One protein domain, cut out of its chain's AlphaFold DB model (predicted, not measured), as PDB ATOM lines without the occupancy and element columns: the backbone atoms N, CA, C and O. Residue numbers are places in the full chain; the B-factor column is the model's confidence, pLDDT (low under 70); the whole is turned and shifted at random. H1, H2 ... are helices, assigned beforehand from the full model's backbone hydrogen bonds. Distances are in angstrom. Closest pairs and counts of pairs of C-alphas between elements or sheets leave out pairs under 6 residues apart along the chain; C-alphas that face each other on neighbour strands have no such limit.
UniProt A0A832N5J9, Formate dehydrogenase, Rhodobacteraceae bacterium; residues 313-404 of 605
ATOM      1  N   MET A 313     -39.239  33.171  -8.313       95.12
ATOM      2  CA  MET A 313     -38.124  33.219  -7.362       95.12
ATOM      3  C   MET A 313     -36.760  33.107  -8.047       95.12
ATOM      4  O   MET A 313     -35.738  33.321  -7.400       95.12
ATOM      5  N   SER A 314     -36.731  32.814  -9.353       94.94
ATOM      6  CA  SER A 314     -35.493  32.679 -10.129       94.94
ATOM      7  C   SER A 314     -34.820  34.014 -10.447       94.94
ATOM      8  O   SER A 314     -33.814  34.025 -11.143       94.94
ATOM      9  N   LYS A 315     -35.394  35.126  -9.974       96.12
ATOM     10  CA  LYS A 315     -34.897  36.485 -10.175       96.12
ATOM     11  C   LYS A 315     -34.796  37.224  -8.843       96.12
ATOM     12  O   LYS A 315     -35.598  36.962  -7.937       96.12
ATOM     13  N   PRO A 316     -33.904  38.221  -8.737       97.31
ATOM     14  CA  PRO A 316     -33.876  39.107  -7.586       97.31
ATOM     15  C   PRO A 316     -35.117  39.985  -7.501       97.31
ATOM     16  O   PRO A 316     -35.680  40.393  -8.523       97.31
ATOM     17  N   VAL A 317     -35.489  40.371  -6.277       97.31
ATOM     18  CA  VAL A 317     -36.633  41.269  -6.043       97.31
ATOM     19  C   VAL A 317     -36.467  42.595  -6.776       97.31
ATOM     20  O   VAL A 317     -37.403  43.058  -7.414       97.31
ATOM     21  N   ALA A 318     -35.253  43.153  -6.809       96.81
ATOM     22  CA  ALA A 318     -34.939  44.378  -7.551       96.81
ATOM     23  C   ALA A 318     -35.135  44.267  -9.082       96.81
ATOM     24  O   ALA A 318     -35.098  45.276  -9.786       96.81
ATOM     25  N   LYS A 319     -35.306  43.050  -9.613       96.56
ATOM     26  CA  LYS A 319     -35.503  42.749 -11.038       96.56
ATOM     27  C   LYS A 319     -36.882  42.141 -11.329       96.56
ATOM     28  O   LYS A 319     -37.080  41.559 -12.396       96.56
ATOM     29  N   GLY A 320     -37.831  42.292 -10.402       95.56
ATOM     30  CA  GLY A 320     -39.199  41.791 -10.544       95.56
ATOM     31  C   GLY A 320     -39.386  40.326 -10.149       95.56
ATOM     32  O   GLY A 320     -40.403  39.743 -10.512       95.56
ATOM     33  N   GLY A 321     -38.433  39.715  -9.437       95.88
ATOM     34  CA  GLY A 321     -38.652  38.431  -8.769       95.88
ATOM     35  C   GLY A 321     -39.440  38.597  -7.467       95.88
ATOM     36  O   GLY A 321     -39.400  39.657  -6.845       95.88
ATOM     37  N   LEU A 322     -40.183  37.579  -7.038       94.56
ATOM     38  CA  LEU A 322     -40.994  37.651  -5.815       94.56
ATOM     39  C   LEU A 322     -41.199  36.279  -5.174       94.56
ATOM     40  O   LEU A 322     -41.212  35.256  -5.852       94.56
ATOM     41  N   THR A 323     -41.469  36.289  -3.872       95.12
ATOM     42  CA  THR A 323     -41.976  35.148  -3.100       95.12
ATOM     43  C   THR A 323     -43.456  35.337  -2.742       95.12
ATOM     44  O   THR A 323     -44.095  36.328  -3.112       95.12
ATOM     45  N   PHE A 324     -44.048  34.377  -2.026       95.12
ATOM     46  CA  PHE A 324     -45.407  34.515  -1.508       95.12
ATOM     47  C   PHE A 324     -45.460  35.423  -0.276       95.12
ATOM     48  O   PHE A 324     -44.606  35.395   0.605       95.12
ATOM     49  N   ARG A 325     -46.535  36.207  -0.189       94.25
ATOM     50  CA  ARG A 325     -46.711  37.237   0.836       94.25
ATOM     51  C   ARG A 325     -47.058  36.691   2.222       94.25
ATOM     52  O   ARG A 325     -48.026  35.940   2.362       94.25
ATOM     53  N   ALA A 326     -46.406  37.214   3.264       94.25
ATOM     54  CA  ALA A 326     -46.669  36.912   4.678       94.25
ATOM     55  C   ALA A 326     -47.920  37.623   5.243       94.25
ATOM     56  O   ALA A 326     -47.889  38.297   6.269       94.25
ATOM     57  N   ARG A 327     -49.066  37.479   4.565       88.50
ATOM     58  CA  ARG A 327     -50.297  38.235   4.875       88.50
ATOM     59  C   ARG A 327     -51.047  37.749   6.120       88.50
ATOM     60  O   ARG A 327     -51.839  38.501   6.682       88.50
ATOM     61  N   PHE A 328     -50.876  36.488   6.509       88.06
ATOM     62  CA  PHE A 328     -51.732  35.821   7.501       88.06
ATOM     63  C   PHE A 328     -51.046  35.601   8.851       88.06
ATOM     64  O   PHE A 328     -51.462  34.730   9.610       88.06
ATOM     65  N   GLY A 329     -50.031  36.414   9.146       88.94
ATOM     66  CA  GLY A 329     -49.159  36.223  10.298       88.94
ATOM     67  C   GLY A 329     -48.049  35.213  10.017       88.94
ATOM     68  O   GLY A 329     -47.911  34.716   8.898       88.94
ATOM     69  N   VAL A 330     -47.248  34.949  11.047       94.06
ATOM     70  CA  VAL A 330     -46.069  34.069  10.981       94.06
ATOM     71  C   VAL A 330     -46.363  32.646  11.451       94.06
ATOM     72  O   VAL A 330     -45.673  31.715  11.063       94.06
ATOM     73  N   GLU A 331     -47.415  32.463  12.247       94.56
ATOM     74  CA  GLU A 331     -47.782  31.185  12.850       94.56
ATOM     75  C   GLU A 331     -49.305  31.084  12.975       94.56
ATOM     76  O   GLU A 331     -50.001  32.091  13.148       94.56
ATOM     77  N   ARG A 332     -49.825  29.859  12.912       92.44
ATOM     78  CA  ARG A 332     -51.182  29.534  13.340       92.44
ATOM     79  C   ARG A 332     -51.221  28.180  14.034       92.44
ATOM     80  O   ARG A 332     -50.749  27.201  13.471       92.44
ATOM     81  N   ASP A 333     -51.869  28.123  15.195       93.62
ATOM     82  CA  ASP A 333     -52.070  26.892  15.972       93.62
ATOM     83  C   ASP A 333     -50.741  26.145  16.244       93.62
ATOM     84  O   ASP A 333     -50.682  24.920  16.163       93.62
ATOM     85  N   GLY A 334     -49.651  26.883  16.510       93.94
ATOM     86  CA  GLY A 334     -48.307  26.322  16.693       93.94
ATOM     87  C   GLY A 334     -47.571  25.967  15.396       93.94
ATOM     88  O   GLY A 334     -46.452  25.461  15.448       93.94
ATOM     89  N   VAL A 335     -48.179  26.193  14.225       93.00
ATOM     90  CA  VAL A 335     -47.615  25.836  12.916       93.00
ATOM     91  C   VAL A 335     -47.060  27.068  12.212       93.00
ATOM     92  O   VAL A 335     -47.792  28.021  11.932       93.00
ATOM     93  N   ASN A 336     -45.776  27.008  11.857       94.94
ATOM     94  CA  ASN A 336     -45.094  28.023  11.058       94.94
ATOM     95  C   ASN A 336     -45.768  28.222   9.686       94.94
ATOM     96  O   ASN A 336     -45.913  27.282   8.893       94.94
ATOM     97  N   LEU A 337     -46.136  29.471   9.392       95.50
ATOM     98  CA  LEU A 337     -46.713  29.904   8.117       95.50
ATOM     99  C   LEU A 337     -45.676  30.516   7.172       95.50
ATOM    100  O   LEU A 337     -45.981  30.715   5.993       95.50
ATOM    101  N   LEU A 338     -44.478  30.828   7.667       97.19
ATOM    102  CA  LEU A 338     -43.392  31.345   6.849       97.19
ATOM    103  C   LEU A 338     -42.851  30.256   5.914       97.19
ATOM    104  O   LEU A 338     -43.055  29.063   6.150       97.19
ATOM    105  N   ALA A 339     -42.219  30.671   4.817       96.06
ATOM    106  CA  ALA A 339     -41.531  29.745   3.924       96.06
ATOM    107  C   ALA A 339     -40.407  29.009   4.675       96.06
ATOM    108  O   ALA A 339     -39.968  29.468   5.723       96.06
ATOM    109  N   GLU A 340     -39.979  27.861   4.152       95.44
ATOM    110  CA  GLU A 340     -38.916  27.044   4.749       95.44
ATOM    111  C   GLU A 340     -37.886  26.725   3.667       95.44
ATOM    112  O   GLU A 340     -38.184  25.973   2.737       95.44
ATOM    113  N   GLY A 341     -36.709  27.350   3.744       94.75
ATOM    114  CA  GLY A 341     -35.615  27.160   2.778       94.75
ATOM    115  C   GLY A 341     -35.934  27.596   1.339       94.75
ATOM    116  O   GLY A 341     -35.282  27.147   0.398       94.75
ATOM    117  N   VAL A 342     -36.949  28.443   1.151       94.00
ATOM    118  CA  VAL A 342     -37.401  28.952  -0.154       94.00
ATOM    119  C   VAL A 342     -37.283  30.469  -0.149       94.00
ATOM    120  O   VAL A 342     -37.849  31.105   0.732       94.00
ATOM    121  N   TYR A 343     -36.581  31.052  -1.119       96.31
ATOM    122  CA  TYR A 343     -36.282  32.486  -1.192       96.31
ATOM    123  C   TYR A 343     -36.021  32.922  -2.645       96.31
ATOM    124  O   TYR A 343     -35.749  32.087  -3.507       96.31
ATOM    125  N   SER A 344     -36.122  34.225  -2.926       95.81
ATOM    126  CA  SER A 344     -35.763  34.793  -4.235       95.81
ATOM    127  C   SER A 344     -34.246  34.848  -4.432       95.81
ATOM    128  O   SER A 344     -33.495  35.004  -3.469       95.81
ATOM    129  N   GLU A 345     -33.792  34.785  -5.684       97.25
ATOM    130  CA  GLU A 345     -32.374  34.933  -6.030       97.25
ATOM    131  C   GLU A 345     -31.759  36.203  -5.409       97.25
ATOM    132  O   GLU A 345     -32.338  37.288  -5.455       97.25
ATOM    133  N   GLY A 346     -30.572  36.074  -4.812       96.31
ATOM    134  CA  GLY A 346     -29.854  37.198  -4.202       96.31
ATOM    135  C   GLY A 346     -30.401  37.674  -2.851       96.31
ATOM    136  O   GLY A 346     -29.910  38.676  -2.340       96.31
ATOM    137  N   SER A 347     -31.387  36.989  -2.261       97.75
ATOM    138  CA  SER A 347     -31.860  37.305  -0.909       97.75
ATOM    139  C   SER A 347     -30.813  36.959   0.156       97.75
ATOM    140  O   SER A 347     -30.278  35.847   0.169       97.75
ATOM    141  N   GLU A 348     -30.543  37.894   1.070       98.06
ATOM    142  CA  GLU A 348     -29.663  37.656   2.226       98.06
ATOM    143  C   GLU A 348     -30.327  36.783   3.302       98.06
ATOM    144  O   GLU A 348     -29.639  36.084   4.046       98.06
ATOM    145  N   ILE A 349     -31.665  36.767   3.357       97.56
ATOM    146  CA  ILE A 349     -32.431  35.877   4.233       97.56
ATOM    147  C   ILE A 349     -32.860  34.649   3.425       97.56
ATOM    148  O   ILE A 349     -33.806  34.693   2.640       97.56
ATOM    149  N   GLN A 350     -32.176  33.528   3.649       96.38
ATOM    150  CA  GLN A 350     -32.388  32.267   2.924       96.38
ATOM    151  C   GLN A 350     -33.490  31.382   3.537       96.38
ATOM    152  O   GLN A 350     -33.442  30.155   3.460       96.38
ATOM    153  N   ASP A 351     -34.484  32.009   4.161       96.00
ATOM    154  CA  ASP A 351     -35.621  31.343   4.794       96.00
ATOM    155  C   ASP A 351     -36.885  32.222   4.722       96.00
ATOM    156  O   ASP A 351     -36.891  33.292   4.101       96.00
ATOM    157  N   GLY A 352     -37.988  31.784   5.324       96.94
ATOM    158  CA  GLY A 352     -39.182  32.602   5.490       96.94
ATOM    159  C   GLY A 352     -39.008  33.731   6.513       96.94
ATOM    160  O   GLY A 352     -38.363  33.571   7.546       96.94
ATOM    161  N   TYR A 353     -39.624  34.886   6.250       97.50
ATOM    162  CA  TYR A 353     -39.532  36.078   7.105       97.50
ATOM    163  C   TYR A 353     -40.839  36.890   7.115       97.50
ATOM    164  O   TYR A 353     -41.609  36.839   6.146       97.50
ATOM    165  N   PRO A 354     -41.137  37.629   8.203       97.19
ATOM    166  CA  PRO A 354     -42.340  38.455   8.301       97.19
ATOM    167  C   PRO A 354     -42.304  39.675   7.367       97.19
ATOM    168  O   PRO A 354     -41.311  39.955   6.703       97.19
ATOM    169  N   GLU A 355     -43.412  40.423   7.321       96.50
ATOM    170  CA  GLU A 355     -43.433  41.753   6.698       96.50
ATOM    171  C   GLU A 355     -42.392  42.679   7.353       96.50
ATOM    172  O   GLU A 355     -42.302  42.731   8.581       96.50
ATOM    173  N   PHE A 356     -41.678  43.471   6.548       97.75
ATOM    174  CA  PHE A 356     -40.666  44.391   7.061       97.75
ATOM    175  C   PHE A 356     -41.279  45.545   7.864       97.75
ATOM    176  O   PHE A 356     -42.269  46.181   7.482       97.75
ATOM    177  N   THR A 357     -40.639  45.844   8.986       97.88
ATOM    178  CA  THR A 357     -40.875  47.028   9.814       97.88
ATOM    179  C   THR A 357     -39.555  47.750  10.038       97.88
ATOM    180  O   THR A 357     -38.489  47.174   9.824       97.88
ATOM    181  N   MET A 358     -39.616  48.991  10.517       98.25
ATOM    182  CA  MET A 358     -38.412  49.706  10.933       98.25
ATOM    183  C   MET A 358     -37.646  48.928  12.017       98.25
ATOM    184  O   MET A 358     -36.432  48.785  11.924       98.25
ATOM    185  N   GLN A 359     -38.350  48.344  12.995       98.31
ATOM    186  CA  GLN A 359     -37.728  47.494  14.017       98.31
ATOM    187  C   GLN A 359     -36.978  46.307  13.401       98.31
ATOM    188  O   GLN A 359     -35.864  46.021  13.815       98.31
ATOM    189  N   MET A 360     -37.547  45.651  12.385       97.88
ATOM    190  CA  MET A 360     -36.877  44.532  11.720       97.88
ATOM    191  C   MET A 360     -35.577  44.970  11.033       97.88
ATOM    192  O   MET A 360     -34.597  44.237  11.085       97.88
ATOM    193  N   LEU A 361     -35.538  46.164  10.429       98.50
ATOM    194  CA  LEU A 361     -34.293  46.700   9.871       98.50
ATOM    195  C   LEU A 361     -33.240  46.938  10.956       98.50
ATOM    196  O   LEU A 361     -32.085  46.584  10.754       98.50
ATOM    197  N   MET A 362     -33.638  47.479  12.110       98.38
ATOM    198  CA  MET A 362     -32.732  47.681  13.247       98.38
ATOM    199  C   MET A 362     -32.185  46.353  13.781       98.38
ATOM    200  O   MET A 362     -30.989  46.232  14.028       98.38
ATOM    201  N   ASP A 363     -33.045  45.342  13.921       98.12
ATOM    202  CA  ASP A 363     -32.661  44.020  14.428       98.12
ATOM    203  C   ASP A 363     -31.678  43.305  13.481       98.12
ATOM    204  O   ASP A 363     -30.816  42.551  13.932       98.12
ATOM    205  N   LEU A 364     -31.784  43.567  12.174       98.00
ATOM    206  CA  LEU A 364     -30.872  43.065  11.142       98.00
ATOM    207  C   LEU A 364     -29.609  43.929  10.970       98.00
ATOM    208  O   LEU A 364     -28.685  43.523  10.268       98.00
ATOM    209  N   GLY A 365     -29.552  45.109  11.597       98.19
ATOM    210  CA  GLY A 365     -28.475  46.085  11.409       98.19
ATOM    211  C   GLY A 365     -28.484  46.768  10.036       98.19
ATOM    212  O   GLY A 365     -27.443  47.227   9.571       98.19
ATOM    213  N   TRP A 366     -29.638  46.810   9.369       98.50
ATOM    214  CA  TRP A 366     -29.835  47.403   8.040       98.50
ATOM    215  C   TRP A 366     -30.364  48.841   8.093       98.50
ATOM    216  O   TRP A 366     -30.465  49.508   7.069       98.50
ATOM    217  N   ASP A 367     -30.718  49.359   9.269       97.62
ATOM    218  CA  ASP A 367     -31.270  50.708   9.417       97.62
ATOM    219  C   ASP A 367     -30.280  51.823   9.043       97.62
ATOM    220  O   ASP A 367     -30.709  52.905   8.649       97.62
ATOM    221  N   GLY A 368     -28.972  51.545   9.085       97.75
ATOM    222  CA  GLY A 368     -27.925  52.457   8.608       97.75
ATOM    223  C   GLY A 368     -27.936  52.705   7.095       97.75
ATOM    224  O   GLY A 368     -27.250  53.609   6.627       97.75
ATOM    225  N   ASP A 369     -28.711  51.931   6.330       97.88
ATOM    226  CA  ASP A 369     -28.887  52.140   4.894       97.88
ATOM    227  C   ASP A 369     -29.989  53.142   4.542       97.88
ATOM    228  O   ASP A 369     -30.148  53.462   3.358       97.88
ATOM    229  N   LEU A 370     -30.760  53.616   5.526       98.00
ATOM    230  CA  LEU A 370     -31.755  54.677   5.357       98.00
ATOM    231  C   LEU A 370     -31.077  56.043   5.232       98.00
ATOM    232  O   LEU A 370     -30.053  56.296   5.864       98.00
ATOM    233  N   THR A 371     -31.669  56.944   4.450       97.44
ATOM    234  CA  THR A 371     -31.280  58.360   4.493       97.44
ATOM    235  C   THR A 371     -31.864  59.041   5.729       97.44
ATOM    236  O   THR A 371     -32.821  58.551   6.338       97.44
ATOM    237  N   ASP A 372     -31.317  60.204   6.085       97.69
ATOM    238  CA  ASP A 372     -31.841  61.008   7.191       97.69
ATOM    239  C   ASP A 372     -33.303  61.425   6.941       97.69
ATOM    240  O   ASP A 372     -34.118  61.416   7.867       97.69
ATOM    241  N   GLU A 373     -33.674  61.732   5.689       96.56
ATOM    242  CA  GLU A 373     -35.054  62.074   5.329       96.56
ATOM    243  C   GLU A 373     -36.007  60.882   5.465       96.56
ATOM    244  O   GLU A 373     -37.101  61.027   6.016       96.56
ATOM    245  N   GLU A 374     -35.604  59.699   4.997       97.06
ATOM    246  CA  GLU A 374     -36.402  58.477   5.141       97.06
ATOM    247  C   GLU A 374     -36.596  58.130   6.618       97.06
ATOM    248  O   GLU A 374     -37.715  57.859   7.057       97.06
ATOM    249  N   ARG A 375     -35.523  58.209   7.415       97.62
ATOM    250  CA  ARG A 375     -35.581  57.976   8.860       97.62
ATOM    251  C   ARG A 375     -36.546  58.943   9.542       97.62
ATOM    252  O   ARG A 375     -37.399  58.499  10.312       97.62
ATOM    253  N   ALA A 376     -36.468  60.233   9.225       97.38
ATOM    254  CA  ALA A 376     -37.373  61.239   9.772       97.38
ATOM    255  C   ALA A 376     -38.842  60.972   9.392       97.38
ATOM    256  O   ALA A 376     -39.730  61.073  10.244       97.38
ATOM    257  N   ALA A 377     -39.111  60.584   8.142       95.81
ATOM    258  CA  ALA A 377     -40.455  60.241   7.679       95.81
ATOM    259  C   ALA A 377     -41.016  58.993   8.386       95.81
ATOM    260  O   ALA A 377     -42.178  58.979   8.800       95.81
ATOM    261  N   ILE A 378     -40.190  57.962   8.575       97.38
ATOM    262  CA  ILE A 378     -40.537  56.733   9.302       97.38
ATOM    263  C   ILE A 378     -40.854  57.038  10.773       97.38
ATOM    264  O   ILE A 378     -41.854  56.537  11.310       97.38
ATOM    265  N   ASP A 379     -40.038  57.874  11.416       96.44
ATOM    266  CA  ASP A 379     -40.207  58.279  12.813       96.44
ATOM    267  C   ASP A 379     -41.488  59.099  13.020       96.44
ATOM    268  O   ASP A 379     -42.204  58.876  14.000       96.44
ATOM    269  N   ALA A 380     -41.857  59.944  12.053       94.88
ATOM    270  CA  ALA A 380     -43.104  60.709  12.074       94.88
ATOM    271  C   ALA A 380     -44.376  59.841  11.976       94.88
ATOM    272  O   ALA A 380     -45.448  60.276  12.401       94.88
ATOM    273  N   VAL A 381     -44.289  58.621  11.430       94.56
ATOM    274  CA  VAL A 381     -45.433  57.696  11.346       94.56
ATOM    275  C   VAL A 381     -45.619  56.934  12.658       94.56
ATOM    276  O   VAL A 381     -46.683  57.016  13.275       94.56
ATOM    277  N   ALA A 382     -44.618  56.146  13.058       95.50
ATOM    278  CA  ALA A 382     -44.661  55.308  14.260       95.50
ATOM    279  C   ALA A 382     -43.271  54.820  14.738       95.50
ATOM    280  O   ALA A 382     -43.199  53.869  15.530       95.50
ATOM    281  N   GLY A 383     -42.174  55.422  14.259       96.00
ATOM    282  CA  GLY A 383     -40.806  55.015  14.596       96.00
ATOM    283  C   GLY A 383     -40.547  53.528  14.339       96.00
ATOM    284  O   GLY A 383     -40.921  53.023  13.278       96.00
ATOM    285  N   PRO A 384     -39.988  52.774  15.303       97.06
ATOM    286  CA  PRO A 384     -39.704  51.347  15.125       97.06
ATOM    287  C   PRO A 384     -40.921  50.492  14.724       97.06
ATOM    288  O   PRO A 384     -40.776  49.445  14.094       97.06
ATOM    289  N   LYS A 385     -42.146  50.932  15.045       96.56
ATOM    290  CA  LYS A 385     -43.379  50.206  14.692       96.56
ATOM    291  C   LYS A 385     -43.871  50.485  13.275       96.56
ATOM    292  O   LYS A 385     -44.826  49.838  12.839       96.56
ATOM    293  N   THR A 386     -43.268  51.433  12.563       97.62
ATOM    294  CA  THR A 386     -43.643  51.746  11.186       97.62
ATOM    295  C   THR A 386     -43.443  50.514  10.312       97.62
ATOM    296  O   THR A 386     -42.383  49.889  10.300       97.62
ATOM    297  N   ASN A 387     -44.502  50.137   9.602       96.25
ATOM    298  CA  ASN A 387     -44.494  49.029   8.658       96.25
ATOM    299  C   ASN A 387     -44.176  49.553   7.255       96.25
ATOM    300  O   ASN A 387     -44.569  50.673   6.918       96.25
ATOM    301  N   TRP A 388     -43.545  48.717   6.428       95.75
ATOM    302  CA  TRP A 388     -43.180  49.034   5.043       95.75
ATOM    303  C   TRP A 388     -44.324  49.644   4.217       95.75
ATOM    304  O   TRP A 388     -44.081  50.480   3.358       95.75
ATOM    305  N   LYS A 389     -45.580  49.249   4.476       94.81
ATOM    306  CA  LYS A 389     -46.750  49.749   3.736       94.81
ATOM    307  C   LYS A 389     -47.297  51.080   4.249       94.81
ATOM    308  O   LYS A 389     -48.285  51.560   3.732       94.81
ATOM    309  N   THR A 390     -46.746  51.641   5.315       95.69
ATOM    310  CA  THR A 390     -47.201  52.927   5.882       95.69
ATOM    311  C   THR A 390     -46.106  53.982   5.918       95.69
ATOM    312  O   THR A 390     -46.374  55.119   6.301       95.69
ATOM    313  N   ASP A 391     -44.894  53.590   5.534       95.31
ATOM    314  CA  ASP A 391     -43.763  54.468   5.295       95.31
ATOM    315  C   ASP A 391     -43.948  55.173   3.944       95.31
ATOM    316  O   ASP A 391     -43.852  54.545   2.892       95.31
ATOM    317  N   LEU A 392     -44.237  56.475   3.982       93.12
ATOM    318  CA  LEU A 392     -44.448  57.284   2.778       93.12
ATOM    319  C   LEU A 392     -43.147  57.674   2.067       93.12
ATOM    320  O   LEU A 392     -43.213  58.154   0.939       93.12
ATOM    321  N   SER A 393     -41.983  57.480   2.695       93.69
ATOM    322  CA  SER A 393     -40.691  57.713   2.040       93.69
ATOM    323  C   SER A 393     -40.287  56.559   1.122       93.69
ATOM    324  O   SER A 393     -39.502  56.746   0.198       93.69
ATOM    325  N   GLY A 394     -40.823  55.359   1.370       94.50
ATOM    326  CA  GLY A 394     -40.402  54.131   0.699       94.50
ATOM    327  C   GLY A 394     -39.055  53.581   1.183       94.50
ATOM    328  O   GLY A 394     -38.596  52.575   0.638       94.50
ATOM    329  N   GLY A 395     -38.438  54.178   2.207       96.56
ATOM    330  CA  GLY A 395     -37.128  53.786   2.727       96.56
ATOM    331  C   GLY A 395     -37.075  52.337   3.202       96.56
ATOM    332  O   GLY A 395     -36.187  51.589   2.789       96.56
ATOM    333  N   ILE A 396     -38.072  51.872   3.971       97.56
ATOM    334  CA  ILE A 396     -38.116  50.470   4.432       97.56
ATOM    335  C   ILE A 396     -38.138  49.507   3.240       97.56
ATOM    336  O   ILE A 396     -37.468  48.475   3.236       97.56
ATOM    337  N   GLN A 397     -38.911  49.851   2.210       95.88
ATOM    338  CA  GLN A 397     -39.025  49.053   0.997       95.88
ATOM    339  C   GLN A 397     -37.720  49.048   0.196       95.88
ATOM    340  O   GLN A 397     -37.278  47.981  -0.228       95.88
ATOM    341  N   ARG A 398     -37.091  50.212   0.015       96.69
ATOM    342  CA  ARG A 398     -35.809  50.345  -0.680       96.69
ATOM    343  C   ARG A 398     -34.720  49.524   0.002       96.69
ATOM    344  O   ARG A 398     -34.016  48.787  -0.684       96.69
ATOM    345  N   VAL A 399     -34.610  49.614   1.328       98.19
ATOM    346  CA  VAL A 399     -33.618  48.861   2.107       98.19
ATOM    347  C   VAL A 399     -33.895  47.360   2.037       98.19
ATOM    348  O   VAL A 399     -32.997  46.604   1.681       98.19
ATOM    349  N   ALA A 400     -35.135  46.905   2.251       98.00
ATOM    350  CA  ALA A 400     -35.462  45.480   2.127       98.00
ATOM    351  C   ALA A 400     -35.079  44.914   0.743       98.00
ATOM    352  O   ALA A 400     -34.465  43.851   0.650       98.00
ATOM    353  N   ILE A 401     -35.372  45.655  -0.332       97.69
ATOM    354  CA  ILE A 401     -35.042  45.255  -1.708       97.69
ATOM    355  C   ILE A 401     -33.532  45.284  -1.967       97.69
ATOM    356  O   ILE A 401     -33.036  44.419  -2.692       97.69
ATOM    357  N   LYS A 402     -32.794  46.234  -1.374       97.81
ATOM    358  CA  LYS A 402     -31.325  46.292  -1.445       97.81
ATOM    359  C   LYS A 402     -30.693  44.989  -0.943       97.81
ATOM    360  O   LYS A 402     -29.773  44.496  -1.584       97.81
ATOM    361  N   HIS A 403     -31.251  44.401   0.115       98.25
ATOM    362  CA  HIS A 403     -30.841  43.103   0.670       98.25
ATOM    363  C   HIS A 403     -31.559  41.896   0.027       98.25
ATOM    364  O   HIS A 403     -31.649  40.807   0.604       98.25
ATOM    365  N   GLY A 404     -32.136  42.084  -1.165       97.44
ATOM    366  CA  GLY A 404     -32.790  41.032  -1.945       97.44
ATOM    367  C   GLY A 404     -34.076  40.475  -1.323       97.44
ATOM    368  O   GLY A 404     -34.525  39.398  -1.712       97.44
TER     369      GLY A 404
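Overview. This is residues 313 to 404 of the 605 residues of the protein "Formate dehydrogenase" of Rhodobacteraceae bacterium (UniProt A0A832N5J9). There is little regular structure: three short helices, H1, H2 and H3, cluster at one end, and residues 313 to 357, with no named element, wind in long loops at the other. The printed part has 92 residues; H1, H2, H3 follow in that order, with no named strand. The class is all helix, though only 25 residues are in named elements. The whole is compact, radius of gyration of the C-alphas 13.6 A, spanning 35 by 33 by 20 A.

Arrangement. H2, residues 372 to 381, only just touches H3, residues 395 to 402, with 3 pairs of C-alphas within 8 A, the closest Glu 374 and Gly 395 at 5.3 A; the tilt is steep, 57 degrees, opposite ways. H3 only just touches H1, residues 358 to 364, also with 3 pairs, the closest C-alphas being Met 358 and Ile 396, 6.6 A. In H1, H2 and H3 every O i to N i+4 pair is within hydrogen-bond range.

Along the chain. H2, 14.6 A long, begins at C-alpha 372 (-31.841, 61.008, 7.191). H1 measures 10.0 A. H3, 10.4 A, ends at C-alpha 402 (-31.325, 46.292, -1.445).

Size, cuts and confidence. The C-alphas farthest apart, Asp 333 and Asp 372, are 40.6 A apart. The printed part has no cut; the link H2 to H3 is long. No printed residue is under 70 in pLDDT.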